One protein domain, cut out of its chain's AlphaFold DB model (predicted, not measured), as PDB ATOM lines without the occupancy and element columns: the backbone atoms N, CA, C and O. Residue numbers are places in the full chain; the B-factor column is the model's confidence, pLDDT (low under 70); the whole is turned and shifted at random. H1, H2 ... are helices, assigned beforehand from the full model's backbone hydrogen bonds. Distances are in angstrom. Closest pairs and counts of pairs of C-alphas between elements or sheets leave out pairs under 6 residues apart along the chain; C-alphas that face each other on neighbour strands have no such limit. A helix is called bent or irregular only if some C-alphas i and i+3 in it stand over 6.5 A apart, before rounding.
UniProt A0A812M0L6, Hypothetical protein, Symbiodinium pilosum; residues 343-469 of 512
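Overview. This is residues 343 to 469 of the 512 residues of the protein "Hypothetical protein" of Symbiodinium pilosum (UniProt A0A812M0L6). The longest helix, H6, packs on one side of H5, which runs through the middle of a cluster of helices, and residues 462 to 469 of H6 stick out. H1, H2 and H4 also pack on H5, and little H3 sits on the far side of H4 from H6. The printed part has 127 residues with six named helices, H1 to H6 in chain order, and no named strand: all helix. It is compact, with a radius of gyration of the C-alphas of 14.2 A and spans of 41 by 35 by 26 A.

Along the chain. H6, residues 450 to 469, runs 28.1 A from C-alpha 450 at (114.008, -5.961, 52.608) to C-alpha 469 at (137.852, 6.700, 60.365), with a kink of 54 degrees near residue 457. H5, residues 423 to 439, is 23.9 A long, with a kink of 35 degrees near residue 430. Both are only just irregular: C-alphas 460 and 463 are 6.9 A apart, C-alphas 429 and 432 6.8 A. H1 is residues 343 to 358, 22.5 A; H2 361 to 372, 16.4 A; H3 389 to 392; H4 397 to 405.

Arrangement. H5 and H6 form a helical hairpin, closest at the C-alphas of Pro 432 and Ile 456, 6.5 A, at a tilt of 37 degrees, only just steep. H5, the hub, touches H1 at a steep tilt of 63 degrees, the closest C-alphas, Ala 351 and Leu 434, being 5.7 A apart. H2 touches H5, closest at the C-alphas of Gln 365 and Leu 438, 6.7 A. H4 and H5 form a helical hairpin, closest at the C-alphas of Leu 404 and Ala 423, 5.6 A. H3 touches H4 only at the corner. Every O i to N i+4 pair is within hydrogen-bond range in H1, H2 and H4, 11 of 13 in H5 and 5 of 16 in H6, where 3 of 17 O i to N i+3 pairs are; H3 is too short for such a pair.

Size, cuts and confidence. The C-alphas farthest apart, Gly 359 and Lys 469, are 42.1 A apart. The printed part has no cut; the links H2 to H3 and H4 to H5 are long. Low-confidence residues, with pLDDT under 70, include 408 to 422 and 457 to 469.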
ATOM      1  N   LEU A 343     114.058   0.808  60.233       71.44
ATOM      2  CA  LEU A 343     113.739   2.078  59.571       71.44
ATOM      3  C   LEU A 343     113.352   1.913  58.094       71.44
ATOM      4  O   LEU A 343     112.653   2.772  57.555       71.44
ATOM      5  N   LEU A 344     113.774   0.834  57.431       77.88
ATOM      6  CA  LEU A 344     113.544   0.612  56.000       77.88
ATOM      7  C   LEU A 344     112.053   0.649  55.592       77.88
ATOM      8  O   LEU A 344     111.738   1.384  54.651       77.88
ATOM      9  N   PRO A 345     111.112  -0.043  56.273       78.75
ATOM     10  CA  PRO A 345     109.688   0.019  55.926       78.75
ATOM     11  C   PRO A 345     109.115   1.435  56.048       78.75
ATOM     12  O   PRO A 345     108.230   1.841  55.294       78.75
ATOM     13  N   ILE A 346     109.630   2.199  57.009       78.94
ATOM     14  CA  ILE A 346     109.178   3.554  57.293       78.94
ATOM     15  C   ILE A 346     109.703   4.522  56.232       78.94
ATOM     16  O   ILE A 346     108.930   5.291  55.660       78.94
ATOM     17  N   LEU A 347     111.001   4.458  55.925       79.38
ATOM     18  CA  LEU A 347     111.623   5.252  54.865       79.38
ATOM     19  C   LEU A 347     110.945   4.993  53.513       79.38
ATOM     20  O   LEU A 347     110.688   5.927  52.752       79.38
ATOM     21  N   TRP A 348     110.591   3.733  53.253       82.62
ATOM     22  CA  TRP A 348     109.836   3.330  52.075       82.62
ATOM     23  C   TRP A 348     108.454   3.989  52.008       82.62
ATOM     24  O   TRP A 348     108.075   4.550  50.977       82.62
ATOM     25  N   ARG A 349     107.710   3.981  53.119       83.44
ATOM     26  CA  ARG A 349     106.391   4.620  53.218       83.44
ATOM     27  C   ARG A 349     106.460   6.132  53.006       83.44
ATOM     28  O   ARG A 349     105.629   6.683  52.293       83.44
ATOM     29  N   VAL A 350     107.475   6.792  53.558       83.62
ATOM     30  CA  VAL A 350     107.699   8.235  53.362       83.62
ATOM     31  C   VAL A 350     107.965   8.555  51.889       83.62
ATOM     32  O   VAL A 350     107.406   9.512  51.356       83.62
ATOM     33  N   ALA A 351     108.775   7.743  51.202       86.19
ATOM     34  CA  ALA A 351     109.024   7.908  49.771       86.19
ATOM     35  C   ALA A 351     107.752   7.679  48.928       86.19
ATOM     36  O   ALA A 351     107.527   8.406  47.958       86.19
ATOM     37  N   ALA A 352     106.899   6.724  49.326       85.50
ATOM     38  CA  ALA A 352     105.581   6.487  48.730       85.50
ATOM     39  C   ALA A 352     104.678   7.719  48.821       85.50
ATOM     40  O   ALA A 352     104.205   8.232  47.808       85.50
ATOM     41  N   GLU A 353     104.474   8.205  50.046       86.75
ATOM     42  CA  GLU A 353     103.571   9.312  50.342       86.75
ATOM     43  C   GLU A 353     104.064  10.603  49.678       86.75
ATOM     44  O   GLU A 353     103.262  11.361  49.134       86.75
ATOM     45  N   ALA A 354     105.384  10.818  49.626       85.38
ATOM     46  CA  ALA A 354     105.979  11.940  48.906       85.38
ATOM     47  C   ALA A 354     105.699  11.884  47.393       85.38
ATOM     48  O   ALA A 354     105.366  12.911  46.797       85.38
ATOM     49  N   ARG A 355     105.797  10.700  46.766       88.50
ATOM     50  CA  ARG A 355     105.460  10.515  45.344       88.50
ATOM     51  C   ARG A 355     103.980  10.784  45.093       88.50
ATOM     52  O   ARG A 355     103.642  11.549  44.190       88.50
ATOM     53  N   ASP A 356     103.109  10.168  45.883       87.94
ATOM     54  CA  ASP A 356     101.663  10.258  45.688       87.94
ATOM     55  C   ASP A 356     101.174  11.702  45.919       87.94
ATOM     56  O   ASP A 356     100.333  12.211  45.173       87.94
ATOM     57  N   ALA A 357     101.777  12.417  46.873       87.31
ATOM     58  CA  ALA A 357     101.498  13.827  47.123       87.31
ATOM     59  C   ALA A 357     102.063  14.772  46.045       87.31
ATOM     60  O   ALA A 357     101.470  15.826  45.799       87.31
ATOM     61  N   ALA A 358     103.162  14.419  45.368       88.81
ATOM     62  CA  ALA A 358     103.714  15.219  44.268       88.81
ATOM     63  C   ALA A 358     102.767  15.298  43.058       88.81
ATOM     64  O   ALA A 358     102.774  16.291  42.326       88.81
ATOM     65  N   GLY A 359     101.923  14.281  42.855       88.12
ATOM     66  CA  GLY A 359     100.847  14.254  41.856       88.12
ATOM     67  C   GLY A 359     101.294  14.220  40.386       88.12
ATOM     68  O   GLY A 359     100.473  13.949  39.515       88.12
ATOM     69  N   SER A 360     102.571  14.476  40.091       92.62
ATOM     70  CA  SER A 360     103.180  14.351  38.762       92.62
ATOM     71  C   SER A 360     104.650  13.948  38.876       92.62
ATOM     72  O   SER A 360     105.328  14.267  39.859       92.62
ATOM     73  N   ARG A 361     105.147  13.236  37.859       91.25
ATOM     74  CA  ARG A 361     106.522  12.719  37.830       91.25
ATOM     75  C   ARG A 361     107.539  13.850  37.730       91.25
ATOM     76  O   ARG A 361     108.579  13.780  38.369       91.25
ATOM     77  N   GLU A 362     107.225  14.890  36.968       93.31
ATOM     78  CA  GLU A 362     108.091  16.045  36.738       93.31
ATOM     79  C   GLU A 362     108.327  16.817  38.044       93.31
ATOM     80  O   GLU A 362     109.454  17.205  38.351       93.31
ATOM     81  N   VAL A 363     107.278  16.974  38.861       89.38
ATOM     82  CA  VAL A 363     107.379  17.616  40.179       89.38
ATOM     83  C   VAL A 363     108.222  16.764  41.126       89.38
ATOM     84  O   VAL A 363     109.130  17.294  41.768       89.38
ATOM     85  N   PHE A 364     107.992  15.450  41.168       90.75
ATOM     86  CA  PHE A 364     108.785  14.543  42.000       90.75
ATOM     87  C   PHE A 364     110.263  14.504  41.576       90.75
ATOM     88  O   PHE A 364     111.147  14.583  42.423       90.75
ATOM     89  N   GLN A 365     110.549  14.479  40.272       93.44
ATOM     90  CA  GLN A 365     111.911  14.545  39.741       93.44
ATOM     91  C   GLN A 365     112.615  15.845  40.139       93.44
ATOM     92  O   GLN A 365     113.730  15.803  40.651       93.44
ATOM     93  N   SER A 366     111.942  16.989  39.979       91.56
ATOM     94  CA  SER A 366     112.497  18.292  40.365       91.56
ATOM     95  C   SER A 366     112.816  18.375  41.862       91.56
ATOM     96  O   SER A 366     113.765  19.047  42.272       91.56
ATOM     97  N   LEU A 367     112.041  17.663  42.685       90.19
ATOM     98  CA  LEU A 367     112.273  17.546  44.114       90.19
ATOM     99  C   LEU A 367     113.516  16.694  44.397       90.19
ATOM    100  O   LEU A 367     114.354  17.114  45.193       90.19
ATOM    101  N   VAL A 368     113.667  15.543  43.730       91.88
ATOM    102  CA  VAL A 368     114.846  14.674  43.881       91.88
ATOM    103  C   VAL A 368     116.113  15.407  43.448       91.88
ATOM    104  O   VAL A 368     117.042  15.500  44.239       91.88
ATOM    105  N   GLU A 369     116.129  16.029  42.269       92.62
ATOM    106  CA  GLU A 369     117.286  16.781  41.755       92.62
ATOM    107  C   GLU A 369     117.706  17.930  42.694       92.62
ATOM    108  O   GLU A 369     118.894  18.175  42.914       92.62
ATOM    109  N   ARG A 370     116.741  18.616  43.323       90.12
ATOM    110  CA  ARG A 370     117.034  19.650  44.331       90.12
ATOM    111  C   ARG A 370     117.580  19.075  45.636       90.12
ATOM    112  O   ARG A 370     118.439  19.707  46.250       90.12
ATOM    113  N   LEU A 371     117.101  17.905  46.069       88.19
ATOM    114  CA  LEU A 371     117.661  17.196  47.225       88.19
ATOM    115  C   LEU A 371     119.095  16.715  46.947       88.19
ATOM    116  O   LEU A 371     119.933  16.787  47.843       88.19
ATOM    117  N   GLU A 372     119.395  16.279  45.720       89.62
ATOM    118  CA  GLU A 372     120.745  15.871  45.298       89.62
ATOM    119  C   GLU A 372     121.747  17.025  45.341       89.62
ATOM    120  O   GLU A 372     122.889  16.831  45.753       89.62
ATOM    121  N   GLY A 373     121.309  18.226  44.951       87.38
ATOM    122  CA  GLY A 373     122.135  19.434  44.957       87.38
ATOM    123  C   GLY A 373     122.439  19.998  46.350       87.38
ATOM    124  O   GLY A 373     123.248  20.921  46.461       87.38
ATOM    125  N   MET A 374     121.814  19.483  47.415       85.00
ATOM    126  CA  MET A 374     122.130  19.916  48.775       85.00
ATOM    127  C   MET A 374     123.468  19.334  49.256       85.00
ATOM    128  O   MET A 374     123.781  18.178  48.973       85.00
ATOM    129  N   PRO A 375     124.261  20.097  50.032       79.19
ATOM    130  CA  PRO A 375     125.517  19.606  50.583       79.19
ATOM    131  C   PRO A 375     125.262  18.394  51.490       79.19
ATOM    132  O   PRO A 375     124.636  18.497  52.542       79.19
ATOM    133  N   GLN A 376     125.767  17.231  51.077       68.31
ATOM    134  CA  GLN A 376     125.592  15.963  51.797       68.31
ATOM    135  C   GLN A 376     126.657  15.738  52.883       68.31
ATOM    136  O   GLN A 376     126.665  14.695  53.542       68.31
ATOM    137  N   HIS A 377     127.586  16.683  53.078       70.06
ATOM    138  CA  HIS A 377     128.706  16.480  53.988       70.06
ATOM    139  C   HIS A 377     128.270  16.518  55.467       70.06
ATOM    140  O   HIS A 377     127.794  17.543  55.947       70.06
ATOM    141  N   PRO A 378     128.521  15.446  56.249       58.12
ATOM    142  CA  PRO A 378     128.062  15.311  57.639       58.12
ATOM    143  C   PRO A 378     128.539  16.377  58.631       58.12
ATOM    144  O   PRO A 378     128.028  16.444  59.750       58.12
ATOM    145  N   ARG A 379     129.593  17.122  58.285       60.31
ATOM    146  CA  ARG A 379     130.310  18.023  59.199       60.31
ATOM    147  C   ARG A 379     130.112  19.502  58.894       60.31
ATOM    148  O   ARG A 379     130.387  20.315  59.769       60.31
ATOM    149  N   GLU A 380     129.616  19.849  57.712       52.16
ATOM    150  CA  GLU A 380     129.476  21.239  57.293       52.16
ATOM    151  C   GLU A 380     127.994  21.567  57.121       52.16
ATOM    152  O   GLU A 380     127.371  21.244  56.121       52.16
ATOM    153  N   LEU A 381     127.464  22.204  58.169       57.50
ATOM    154  CA  LEU A 381     126.127  22.778  58.310       57.50
ATOM    155  C   LEU A 381     124.950  21.789  58.316       57.50
ATOM    156  O   LEU A 381     124.565  21.182  57.322       57.50
ATOM    157  N   ARG A 382     124.280  21.727  59.477       68.25
ATOM    158  CA  ARG A 382     122.876  21.306  59.541       68.25
ATOM    159  C   ARG A 382     122.105  22.194  58.561       68.25
ATOM    160  O   ARG A 382     122.198  23.414  58.731       68.25
ATOM    161  N   PRO A 383     121.374  21.635  57.581       71.56
ATOM    162  CA  PRO A 383     120.599  22.467  56.688       71.56
ATOM    163  C   PRO A 383     119.636  23.292  57.540       71.56
ATOM    164  O   PRO A 383     118.915  22.748  58.385       71.56
ATOM    165  N   THR A 384     119.715  24.614  57.418       80.00
ATOM    166  CA  THR A 384     118.887  25.504  58.230       80.00
ATOM    167  C   THR A 384     117.424  25.322  57.832       80.00
ATOM    168  O   THR A 384     117.113  24.934  56.704       80.00
ATOM    169  N   ALA A 385     116.490  25.622  58.740       79.94
ATOM    170  CA  ALA A 385     115.061  25.585  58.415       79.94
ATOM    171  C   ALA A 385     114.723  26.452  57.181       79.94
ATOM    172  O   ALA A 385     113.783  26.152  56.450       79.94
ATOM    173  N   GLU A 386     115.522  27.491  56.920       80.81
ATOM    174  CA  GLU A 386     115.441  28.318  55.715       80.81
ATOM    175  C   GLU A 386     115.873  27.574  54.447       80.81
ATOM    176  O   GLU A 386     115.180  27.660  53.436       80.81
ATOM    177  N   GLN A 387     116.954  26.788  54.496       82.38
ATOM    178  CA  GLN A 387     117.406  25.969  53.363       82.38
ATOM    179  C   GLN A 387     116.417  24.857  53.002       82.38
ATOM    180  O   GLN A 387     116.373  24.439  51.850       82.38
ATOM    181  N   LEU A 388     115.598  24.403  53.954       87.50
ATOM    182  CA  LEU A 388     114.528  23.431  53.714       87.50
ATOM    183  C   LEU A 388     113.170  24.086  53.416       87.50
ATOM    184  O   LEU A 388     112.198  23.385  53.142       87.50
ATOM    185  N   ARG A 389     113.066  25.422  53.448       88.00
ATOM    186  CA  ARG A 389     111.784  26.133  53.315       88.00
ATOM    187  C   ARG A 389     111.101  25.881  51.972       88.00
ATOM    188  O   ARG A 389     109.877  25.786  51.941       88.00
ATOM    189  N   TRP A 390     111.880  25.703  50.904       89.81
ATOM    190  CA  TRP A 390     111.367  25.401  49.564       89.81
ATOM    191  C   TRP A 390     110.576  24.085  49.508       89.81
ATOM    192  O   TRP A 390     109.711  23.942  48.650       89.81
ATOM    193  N   LEU A 391     110.804  23.142  50.434       87.25
ATOM    194  CA  LEU A 391     110.012  21.909  50.514       87.25
ATOM    195  C   LEU A 391     108.535  22.190  50.833       87.25
ATOM    196  O   LEU A 391     107.684  21.401  50.450       87.25
ATOM    197  N   ARG A 392     108.203  23.323  51.470       88.62
ATOM    198  CA  ARG A 392     106.796  23.730  51.676       88.62
ATOM    199  C   ARG A 392     106.116  24.206  50.396       88.62
ATOM    200  O   ARG A 392     104.897  24.222  50.324       88.62
ATOM    201  N   GLU A 393     106.894  24.636  49.407       86.88
ATOM    202  CA  GLU A 393     106.375  25.180  48.149       86.88
ATOM    203  C   GLU A 393     106.117  24.077  47.112       86.88
ATOM    204  O   GLU A 393     105.385  24.291  46.147       86.88
ATOM    205  N   VAL A 394     106.697  22.887  47.311       85.06
ATOM    206  CA  VAL A 394     106.549  21.739  46.414       85.06
ATOM    207  C   VAL A 394     105.491  20.785  46.960       85.06
ATOM    208  O   VAL A 394     105.536  20.377  48.121       85.06
ATOM    209  N   ARG A 395     104.542  20.384  46.109       78.56
ATOM    210  CA  ARG A 395     103.509  19.403  46.469       78.56
ATOM    211  C   ARG A 395     104.178  18.089  46.905       78.56
ATOM    212  O   ARG A 395     105.035  17.578  46.194       78.56
ATOM    213  N   GLY A 396     103.840  17.590  48.094       77.50
ATOM    214  CA  GLY A 396     104.489  16.422  48.717       77.50
ATOM    215  C   GLY A 396     105.792  16.703  49.473       77.50
ATOM    216  O   GLY A 396     106.249  15.852  50.235       77.50
ATOM    217  N   GLY A 397     106.360  17.907  49.361       82.81
ATOM    218  CA  GLY A 397     107.551  18.291  50.116       82.81
ATOM    219  C   GLY A 397     107.291  18.505  51.612       82.81
ATOM    220  O   GLY A 397     108.221  18.380  52.401       82.81
ATOM    221  N   GLU A 398     106.043  18.731  52.042       84.50
ATOM    222  CA  GLU A 398     105.682  18.841  53.468       84.50
ATOM    223  C   GLU A 398     105.910  17.538  54.247       84.50
ATOM    224  O   GLU A 398     106.393  17.587  55.378       84.50
ATOM    225  N   VAL A 399     105.639  16.383  53.625       82.69
ATOM    226  CA  VAL A 399     105.885  15.055  54.215       82.69
ATOM    227  C   VAL A 399     107.384  14.867  54.446       82.69
ATOM    228  O   VAL A 399     107.825  14.559  55.550       82.69
ATOM    229  N   LEU A 400     108.192  15.168  53.426       84.50
ATOM    230  CA  LEU A 400     109.649  15.116  53.529       84.50
ATOM    231  C   LEU A 400     110.197  16.140  54.521       84.50
ATOM    232  O   LEU A 400     111.124  15.836  55.262       84.50
ATOM    233  N   LEU A 401     109.630  17.345  54.578       87.06
ATOM    234  CA  LEU A 401     110.050  18.375  55.522       87.06
ATOM    235  C   LEU A 401     109.767  17.962  56.968       87.06
ATOM    236  O   LEU A 401     110.618  18.185  57.832       87.06
ATOM    237  N   ALA A 402     108.606  17.367  57.240       82.81
ATOM    238  CA  ALA A 402     108.266  16.852  58.560       82.81
ATOM    239  C   ALA A 402     109.297  15.796  58.993       82.81
ATOM    240  O   ALA A 402     109.920  15.927  60.050       82.81
ATOM    241  N   GLU A 403     109.597  14.832  58.127       83.56
ATOM    242  CA  GLU A 403     110.565  13.771  58.419       83.56
ATOM    243  C   GLU A 403     112.015  14.280  58.540       83.56
ATOM    244  O   GLU A 403     112.737  13.947  59.488       83.56
ATOM    245  N   LEU A 404     112.452  15.170  57.644       82.19
ATOM    246  CA  LEU A 404     113.801  15.748  57.664       82.19
ATOM    247  C   LEU A 404     114.028  16.680  58.861       82.19
ATOM    248  O   LEU A 404     115.129  16.696  59.414       82.19
ATOM    249  N   SER A 405     112.999  17.410  59.299       80.69
ATOM    250  CA  SER A 405     113.055  18.253  60.503       80.69
ATOM    251  C   SER A 405     112.925  17.458  61.807       80.69
ATOM    252  O   SER A 405     113.258  17.975  62.871       80.69
ATOM    253  N   GLY A 406     112.493  16.192  61.737       73.88
ATOM    254  CA  GLY A 406     112.223  15.347  62.903       73.88
ATOM    255  C   GLY A 406     110.910  15.669  63.611       73.88
ATOM    256  O   GLY A 406     110.711  15.199  64.725       73.88
ATOM    257  N   ALA A 407     110.047  16.475  62.987       77.19
ATOM    258  CA  ALA A 407     108.676  16.723  63.432       77.19
ATOM    259  C   ALA A 407     107.674  15.706  62.849       77.19
ATOM    260  O   ALA A 407     106.509  15.700  63.233       77.19
ATOM    261  N   GLY A 408     108.120  14.887  61.896       69.31
ATOM    262  CA  GLY A 408     107.348  13.828  61.267       69.31
ATOM    263  C   GLY A 408     107.036  12.696  62.238       69.31
ATOM    264  O   GLY A 408     107.819  12.392  63.138       69.31
ATOM    265  N   ALA A 409     105.850  12.116  62.075       58.75
ATOM    266  CA  ALA A 409     105.357  11.031  62.915       58.75
ATOM    267  C   ALA A 409     105.749   9.648  62.380       58.75
ATOM    268  O   ALA A 409     105.527   8.657  63.073       58.75
ATOM    269  N   LEU A 410     106.279   9.563  61.151       58.53
ATOM    270  CA  LEU A 410     106.535   8.278  60.514       58.53
ATOM    271  C   LEU A 410     107.869   7.718  60.993       58.53
ATOM    272  O   LEU A 410     107.891   6.562  61.401       58.53
ATOM    273  N   ILE A 411     108.947   8.513  61.018       58.66
ATOM    274  CA  ILE A 411     110.274   8.027  61.414       58.66
ATOM    275  C   ILE A 411     110.587   8.389  62.874       58.66
ATOM    276  O   ILE A 411     110.927   9.541  63.164       58.66
ATOM    277  N   PRO A 412     110.570   7.418  63.812       59.50
ATOM    278  CA  PRO A 412     111.082   7.622  65.159       59.50
ATOM    279  C   PRO A 412     112.611   7.689  65.097       59.50
ATOM    280  O   PRO A 412     113.317   6.717  65.352       59.50
ATOM    281  N   TRP A 413     113.152   8.849  64.723       62.78
ATOM    282  CA  TRP A 413     114.595   9.048  64.707       62.78
ATOM    283  C   TRP A 413     115.140   8.831  66.125       62.78
ATOM    284  O   TRP A 413     114.688   9.513  67.051       62.78
ATOM    285  N   PRO A 414     116.112   7.925  66.328       57.56
ATOM    286  CA  PRO A 414     116.593   7.588  67.660       57.56
ATOM    287  C   PRO A 414     117.201   8.823  68.338       57.56
ATOM    288  O   PRO A 414     118.337   9.214  68.054       57.56
ATOM    289  N   GLN A 415     116.449   9.428  69.268       54.28
ATOM    290  CA  GLN A 415     116.812  10.671  69.968       54.28
ATOM    291  C   GLN A 415     118.150  10.578  70.722       54.28
ATOM    292  O   GLN A 415     118.777  11.600  71.001       54.28
ATOM    293  N   ARG A 416     118.614   9.364  71.048       44.59
ATOM    294  CA  ARG A 416     119.835   9.131  71.838       44.59
ATOM    295  C   ARG A 416     121.135   9.120  71.037       44.59
ATOM    296  O   ARG A 416     122.205   9.170  71.639       44.59
ATOM    297  N   SER A 417     121.087   9.078  69.708       51.22
ATOM    298  CA  SER A 417     122.305   9.011  68.898       51.22
ATOM    299  C   SER A 417     122.633  10.381  68.299       51.22
ATOM    300  O   SER A 417     122.002  10.867  67.363       51.22
ATOM    301  N   THR A 418     123.680  11.025  68.819       54.69
ATOM    302  CA  THR A 418     124.181  12.320  68.309       54.69
ATOM    303  C   THR A 418     124.507  12.286  66.809       54.69
ATOM    304  O   THR A 418     124.471  13.323  66.146       54.69
ATOM    305  N   LEU A 419     124.749  11.089  66.263       54.28
ATOM    306  CA  LEU A 419     125.072  10.813  64.863       54.28
ATOM    307  C   LEU A 419     123.910  11.053  63.880       54.28
ATOM    308  O   LEU A 419     124.181  11.452  62.752       54.28
ATOM    309  N   TRP A 420     122.645  10.890  64.290       54.41
ATOM    310  CA  TRP A 420     121.469  11.016  63.403       54.41
ATOM    311  C   TRP A 420     120.724  12.355  63.537       54.41
ATOM    312  O   TRP A 420     119.679  12.581  62.921       54.41
ATOM    313  N   THR A 421     121.278  13.283  64.321       58.34
ATOM    314  CA  THR A 421     120.698  14.620  64.550       58.34
ATOM    315  C   THR A 421     120.930  15.600  63.392       58.34
ATOM    316  O   THR A 421     120.489  16.746  63.451       58.34
ATOM    317  N   GLY A 422     121.645  15.181  62.344       67.88
ATOM    318  CA  GLY A 422     121.891  15.986  61.152       67.88
ATOM    319  C   GLY A 422     120.971  15.579  60.008       67.88
ATOM    320  O   GLY A 422     121.043  14.446  59.539       67.88
ATOM    321  N   ALA A 423     120.168  16.517  59.505       71.00
ATOM    322  CA  ALA A 423     119.325  16.302  58.328       71.00
ATOM    323  C   ALA A 423     120.119  15.851  57.082       71.00
ATOM    324  O   ALA A 423     119.562  15.149  56.250       71.00
ATOM    325  N   GLY A 424     121.429  16.123  56.997       76.00
ATOM    326  CA  GLY A 424     122.297  15.588  55.936       76.00
ATOM    327  C   GLY A 424     122.357  14.053  55.887       76.00
ATOM    328  O   GLY A 424     122.273  13.477  54.808       76.00
ATOM    329  N   TRP A 425     122.408  13.368  57.038       75.62
ATOM    330  CA  TRP A 425     122.365  11.895  57.074       75.62
ATOM    331  C   TRP A 425     120.997  11.351  56.670       75.62
ATOM    332  O   TRP A 425     120.918  10.329  55.996       75.62
ATOM    333  N   ARG A 426     119.926  12.057  57.047       80.25
ATOM    334  CA  ARG A 426     118.551  11.692  56.685       80.25
ATOM    335  C   ARG A 426     118.329  11.832  55.183       80.25
ATOM    336  O   ARG A 426     117.794  10.919  54.570       80.25
ATOM    337  N   ILE A 427     118.817  12.925  54.590       83.44
ATOM    338  CA  ILE A 427     118.805  13.142  53.139       83.44
ATOM    339  C   ILE A 427     119.601  12.035  52.445       83.44
ATOM    340  O   ILE A 427     119.071  11.408  51.537       83.44
ATOM    341  N   LYS A 428     120.821  11.725  52.910       82.62
ATOM    342  CA  LYS A 428     121.661  10.674  52.308       82.62
ATOM    343  C   LYS A 428     121.011   9.281  52.366       82.62
ATOM    344  O   LYS A 428     121.180   8.512  51.431       82.62
ATOM    345  N   ALA A 429     120.248   8.972  53.417       80.31
ATOM    346  CA  ALA A 429     119.505   7.712  53.532       80.31
ATOM    347  C   ALA A 429     118.217   7.678  52.680       80.31
ATOM    348  O   ALA A 429     117.871   6.637  52.133       80.31
ATOM    349  N   LEU A 430     117.507   8.806  52.552       83.50
ATOM    350  CA  LEU A 430     116.262   8.912  51.772       83.50
ATOM    351  C   LEU A 430     116.504   8.971  50.258       83.50
ATOM    352  O   LEU A 430     115.673   8.504  49.482       83.50
ATOM    353  N   LEU A 431     117.617   9.559  49.824       87.25
ATOM    354  CA  LEU A 431     117.866   9.878  48.420       87.25
ATOM    355  C   LEU A 431     117.888   8.650  47.484       87.25
ATOM    356  O   LEU A 431     117.232   8.718  46.440       87.25
ATOM    357  N   PRO A 432     118.536   7.517  47.827       85.81
ATOM    358  CA  PRO A 432     118.510   6.317  46.987       85.81
ATOM    359  C   PRO A 432     117.096   5.740  46.830       85.81
ATOM    360  O   PRO A 432     116.701   5.341  45.736       85.81
ATOM    361  N   LEU A 433     116.288   5.791  47.894       84.81
ATOM    362  CA  LEU A 433     114.892   5.342  47.867       84.81
ATOM    363  C   LEU A 433     114.027   6.244  46.984       84.81
ATOM    364  O   LEU A 433     113.244   5.754  46.173       84.81
ATOM    365  N   LEU A 434     114.201   7.565  47.081       88.44
ATOM    366  CA  LEU A 434     113.491   8.513  46.221       88.44
ATOM    367  C   LEU A 434     113.859   8.326  44.740       88.44
ATOM    368  O   LEU A 434     112.974   8.369  43.885       88.44
ATOM    369  N   ARG A 435     115.134   8.049  44.426       89.94
ATOM    370  CA  ARG A 435     115.577   7.692  43.064       89.94
ATOM    371  C   ARG A 435     114.916   6.413  42.568       89.94
ATOM    372  O   ARG A 435     114.429   6.382  41.439       89.94
ATOM    373  N   TYR A 436     114.867   5.380  43.404       87.44
ATOM    374  CA  TYR A 436     114.227   4.118  43.048       87.44
ATOM    375  C   TYR A 436     112.734   4.306  42.743       87.44
ATOM    376  O   TYR A 436     112.233   3.833  41.719       87.44
ATOM    377  N   VAL A 437     112.030   5.066  43.589       87.00
ATOM    378  CA  VAL A 437     110.613   5.404  43.395       87.00
ATOM    379  C   VAL A 437     110.404   6.237  42.122       87.00
ATOM    380  O   VAL A 437     109.423   6.033  41.408       87.00
ATOM    381  N   LEU A 438     111.343   7.127  41.782       89.50
ATOM    382  CA  LEU A 438     111.310   7.935  40.557       89.50
ATOM    383  C   LEU A 438     111.515   7.097  39.280       89.50
ATOM    384  O   LEU A 438     110.919   7.393  38.237       89.50
ATOM    385  N   GLN A 439     112.358   6.063  39.342       90.31
ATOM    386  CA  GLN A 439     112.632   5.159  38.221       90.31
ATOM    387  C   GLN A 439     111.471   4.190  37.944       90.31
ATOM    388  O   GLN A 439     111.318   3.747  36.806       90.31
ATOM    389  N   ASN A 440     110.608   3.937  38.936       87.56
ATOM    390  CA  ASN A 440     109.488   2.992  38.856       87.56
ATOM    391  C   ASN A 440     108.111   3.682  39.035       87.56
ATOM    392  O   ASN A 440     107.414   3.441  40.023       87.56
ATOM    393  N   PRO A 441     107.678   4.543  38.090       76.56
ATOM    394  CA  PRO A 441     106.504   5.405  38.270       76.56
ATOM    395  C   PRO A 441     105.151   4.688  38.146       76.56
ATOM    396  O   PRO A 441     104.156   5.180  38.668       76.56
ATOM    397  N   SER A 442     105.090   3.566  37.427       71.31
ATOM    398  CA  SER A 442     103.839   2.918  36.998       71.31
ATOM    399  C   SER A 442     103.646   1.498  37.535       71.31
ATOM    400  O   SER A 442     102.617   0.879  37.262       71.31
ATOM    401  N   GLY A 443     104.609   0.968  38.291       73.69
ATOM    402  CA  GLY A 443     104.453  -0.323  38.953       73.69
ATOM    403  C   GLY A 443     103.534  -0.205  40.174       73.69
ATOM    404  O   GLY A 443     103.600   0.817  40.869       73.69
ATOM    405  N   PRO A 444     102.703  -1.226  40.487       62.31
ATOM    406  CA  PRO A 444     102.209  -1.366  41.852       62.31
ATOM    407  C   PRO A 444     103.433  -1.299  42.756       62.31
ATOM    408  O   PRO A 444     104.462  -1.903  42.444       62.31
ATOM    409  N   MET A 445     103.353  -0.481  43.802       58.44
ATOM    410  CA  MET A 445     104.491  -0.286  44.683       58.44
ATOM    411  C   MET A 445     104.968  -1.673  45.130       58.44
ATOM    412  O   MET A 445     104.119  -2.428  45.618       58.44
ATOM    413  N   PRO A 446     106.236  -2.062  44.878       61.34
ATOM    414  CA  PRO A 446     106.660  -3.405  45.224       61.34
ATOM    415  C   PRO A 446     106.368  -3.600  46.708       61.34
ATOM    416  O   PRO A 446     106.634  -2.704  47.517       61.34
ATOM    417  N   SER A 447     105.713  -4.715  47.045       68.38
ATOM    418  CA  SER A 447     105.544  -5.103  48.442       68.38
ATOM    419  C   SER A 447     106.923  -5.030  49.074       68.38
ATOM    420  O   SER A 447     107.844  -5.606  48.500       68.38
ATOM    421  N   TYR A 448     107.050  -4.272  50.165       70.62
ATOM    422  CA  TYR A 448     108.321  -4.013  50.835       70.62
ATOM    423  C   TYR A 448     109.178  -5.286  50.864       70.62
ATOM    424  O   TYR A 448     108.824  -6.254  51.538       70.62
ATOM    425  N   ASP A 449     110.252  -5.281  50.074       78.31
ATOM    426  CA  ASP A 449     111.216  -6.369  50.001       78.31
ATOM    427  C   ASP A 449     112.516  -5.891  50.663       78.31
ATOM    428  O   ASP A 449     113.188  -4.995  50.128       78.31
ATOM    429  N   PRO A 450     112.851  -6.416  51.853       71.31
ATOM    430  CA  PRO A 450     114.008  -5.961  52.608       71.31
ATOM    431  C   PRO A 450     115.322  -6.207  51.862       71.31
ATOM    432  O   PRO A 450     116.231  -5.396  52.016       71.31
ATOM    433  N   GLU A 451     115.420  -7.254  51.033       72.69
ATOM    434  CA  GLU A 451     116.648  -7.595  50.297       72.69
ATOM    435  C   GLU A 451     116.925  -6.578  49.183       72.69
ATOM    436  O   GLU A 451     117.970  -5.927  49.197       72.69
ATOM    437  N   THR A 452     115.945  -6.326  48.306       74.44
ATOM    438  CA  THR A 452     116.052  -5.302  47.248       74.44
ATOM    439  C   THR A 452     116.339  -3.909  47.827       74.44
ATOM    440  O   THR A 452     117.102  -3.125  47.264       74.44
ATOM    441  N   THR A 453     115.736  -3.578  48.973       70.75
ATOM    442  CA  THR A 453     115.924  -2.266  49.610       70.75
ATOM    443  C   THR A 453     117.333  -2.109  50.191       70.75
ATOM    444  O   THR A 453     117.901  -1.018  50.126       70.75
ATOM    445  N   LEU A 454     117.916  -3.183  50.736       71.12
ATOM    446  CA  LEU A 454     119.284  -3.185  51.257       71.12
ATOM    447  C   LEU A 454     120.320  -3.042  50.139       71.12
ATOM    448  O   LEU A 454     121.225  -2.223  50.284       71.12
ATOM    449  N   GLU A 455     120.145  -3.749  49.017       75.00
ATOM    450  CA  GLU A 455     121.039  -3.650  47.851       75.00
ATOM    451  C   GLU A 455     121.134  -2.206  47.325       75.00
ATOM    452  O   GLU A 455     122.223  -1.711  47.051       75.00
ATOM    453  N   ILE A 456     120.011  -1.475  47.284       72.56
ATOM    454  CA  ILE A 456     119.963  -0.064  46.850       72.56
ATOM    455  C   ILE A 456     120.753   0.872  47.790       72.56
ATOM    456  O   ILE A 456     121.211   1.935  47.370       72.56
ATOM    457  N   LEU A 457     120.892   0.520  49.071       66.25
ATOM    458  CA  LEU A 457     121.493   1.379  50.102       66.25
ATOM    459  C   LEU A 457     122.950   1.018  50.416       66.25
ATOM    460  O   LEU A 457     123.712   1.877  50.879       66.25
ATOM    461  N   GLU A 458     123.344  -0.228  50.156       67.44
ATOM    462  CA  GLU A 458     124.689  -0.746  50.403       67.44
ATOM    463  C   GLU A 458     125.740  -0.103  49.476       67.44
ATOM    464  O   GLU A 458     126.839   0.216  49.942       67.44
ATOM    465  N   ASP A 459     125.365   0.230  48.235       58.81
ATOM    466  CA  ASP A 459     126.260   0.823  47.228       58.81
ATOM    467  C   ASP A 459     126.702   2.277  47.536       58.81
ATOM    468  O   ASP A 459     127.835   2.652  47.225       58.81
ATOM    469  N   ASP A 460     125.875   3.093  48.209       57.34
ATOM    470  CA  ASP A 460     126.120   4.548  48.362       57.34
ATOM    471  C   ASP A 460     126.441   5.011  49.805       57.34
ATOM    472  O   ASP A 460     127.089   6.048  50.022       57.34
ATOM    473  N   VAL A 461     125.983   4.287  50.836       56.38
ATOM    474  CA  VAL A 461     126.009   4.787  52.230       56.38
ATOM    475  C   VAL A 461     127.064   4.095  53.095       56.38
ATOM    476  O   VAL A 461     127.641   4.727  53.989       56.38
ATOM    477  N   ILE A 462     127.350   2.817  52.834       54.31
ATOM    478  CA  ILE A 462     128.113   1.967  53.757       54.31
ATOM    479  C   ILE A 462     129.630   2.088  53.528       54.31
ATOM    480  O   ILE A 462     130.382   2.170  54.503       54.31
ATOM    481  N   LEU A 463     130.104   2.207  52.280       43.66
ATOM    482  CA  LEU A 463     131.545   2.195  51.963       43.66
ATOM    483  C   LEU A 463     132.325   3.413  52.510       43.66
ATOM    484  O   LEU A 463     133.450   3.280  53.003       43.66
ATOM    485  N   ASP A 464     131.715   4.599  52.491       49.66
ATOM    486  CA  ASP A 464     132.371   5.870  52.844       49.66
ATOM    487  C   ASP A 464     132.576   6.032  54.372       49.66
ATOM    488  O   ASP A 464     133.509   6.688  54.846       49.66
ATOM    489  N   GLN A 465     131.748   5.349  55.180       51.34
ATOM    490  CA  GLN A 465     131.850   5.345  56.648       51.34
ATOM    491  C   GLN A 465     133.066   4.571  57.183       51.34
ATOM    492  O   GLN A 465     133.566   4.899  58.268       51.34
ATOM    493  N   TYR A 466     133.530   3.542  56.468       51.47
ATOM    494  CA  TYR A 466     134.593   2.654  56.949       51.47
ATOM    495  C   TYR A 466     136.000   3.180  56.638       51.47
ATOM    496  O   TYR A 466     136.912   2.973  57.441       51.47
ATOM    497  N   PHE A 467     136.188   3.916  55.540       38.28
ATOM    498  CA  PHE A 467     137.523   4.276  55.049       38.28
ATOM    499  C   PHE A 467     138.172   5.454  55.800       38.28
ATOM    500  O   PHE A 467     139.346   5.407  56.170       38.28
ATOM    501  N   SER A 468     137.411   6.508  56.103       39.03
ATOM    502  CA  SER A 468     137.973   7.764  56.629       39.03
ATOM    503  C   SER A 468     138.241   7.749  58.147       39.03
ATOM    504  O   SER A 468     139.166   8.416  58.617       39.03
ATOM    505  N   LYS A 469     137.532   6.922  58.934       44.62
ATOM    506  CA  LYS A 469     137.852   6.700  60.365       44.62
ATOM    507  C   LYS A 469     139.032   5.747  60.589       44.62
ATOM    508  O   LYS A 469     139.678   5.834  61.633       44.62
TER     509      LYS A 469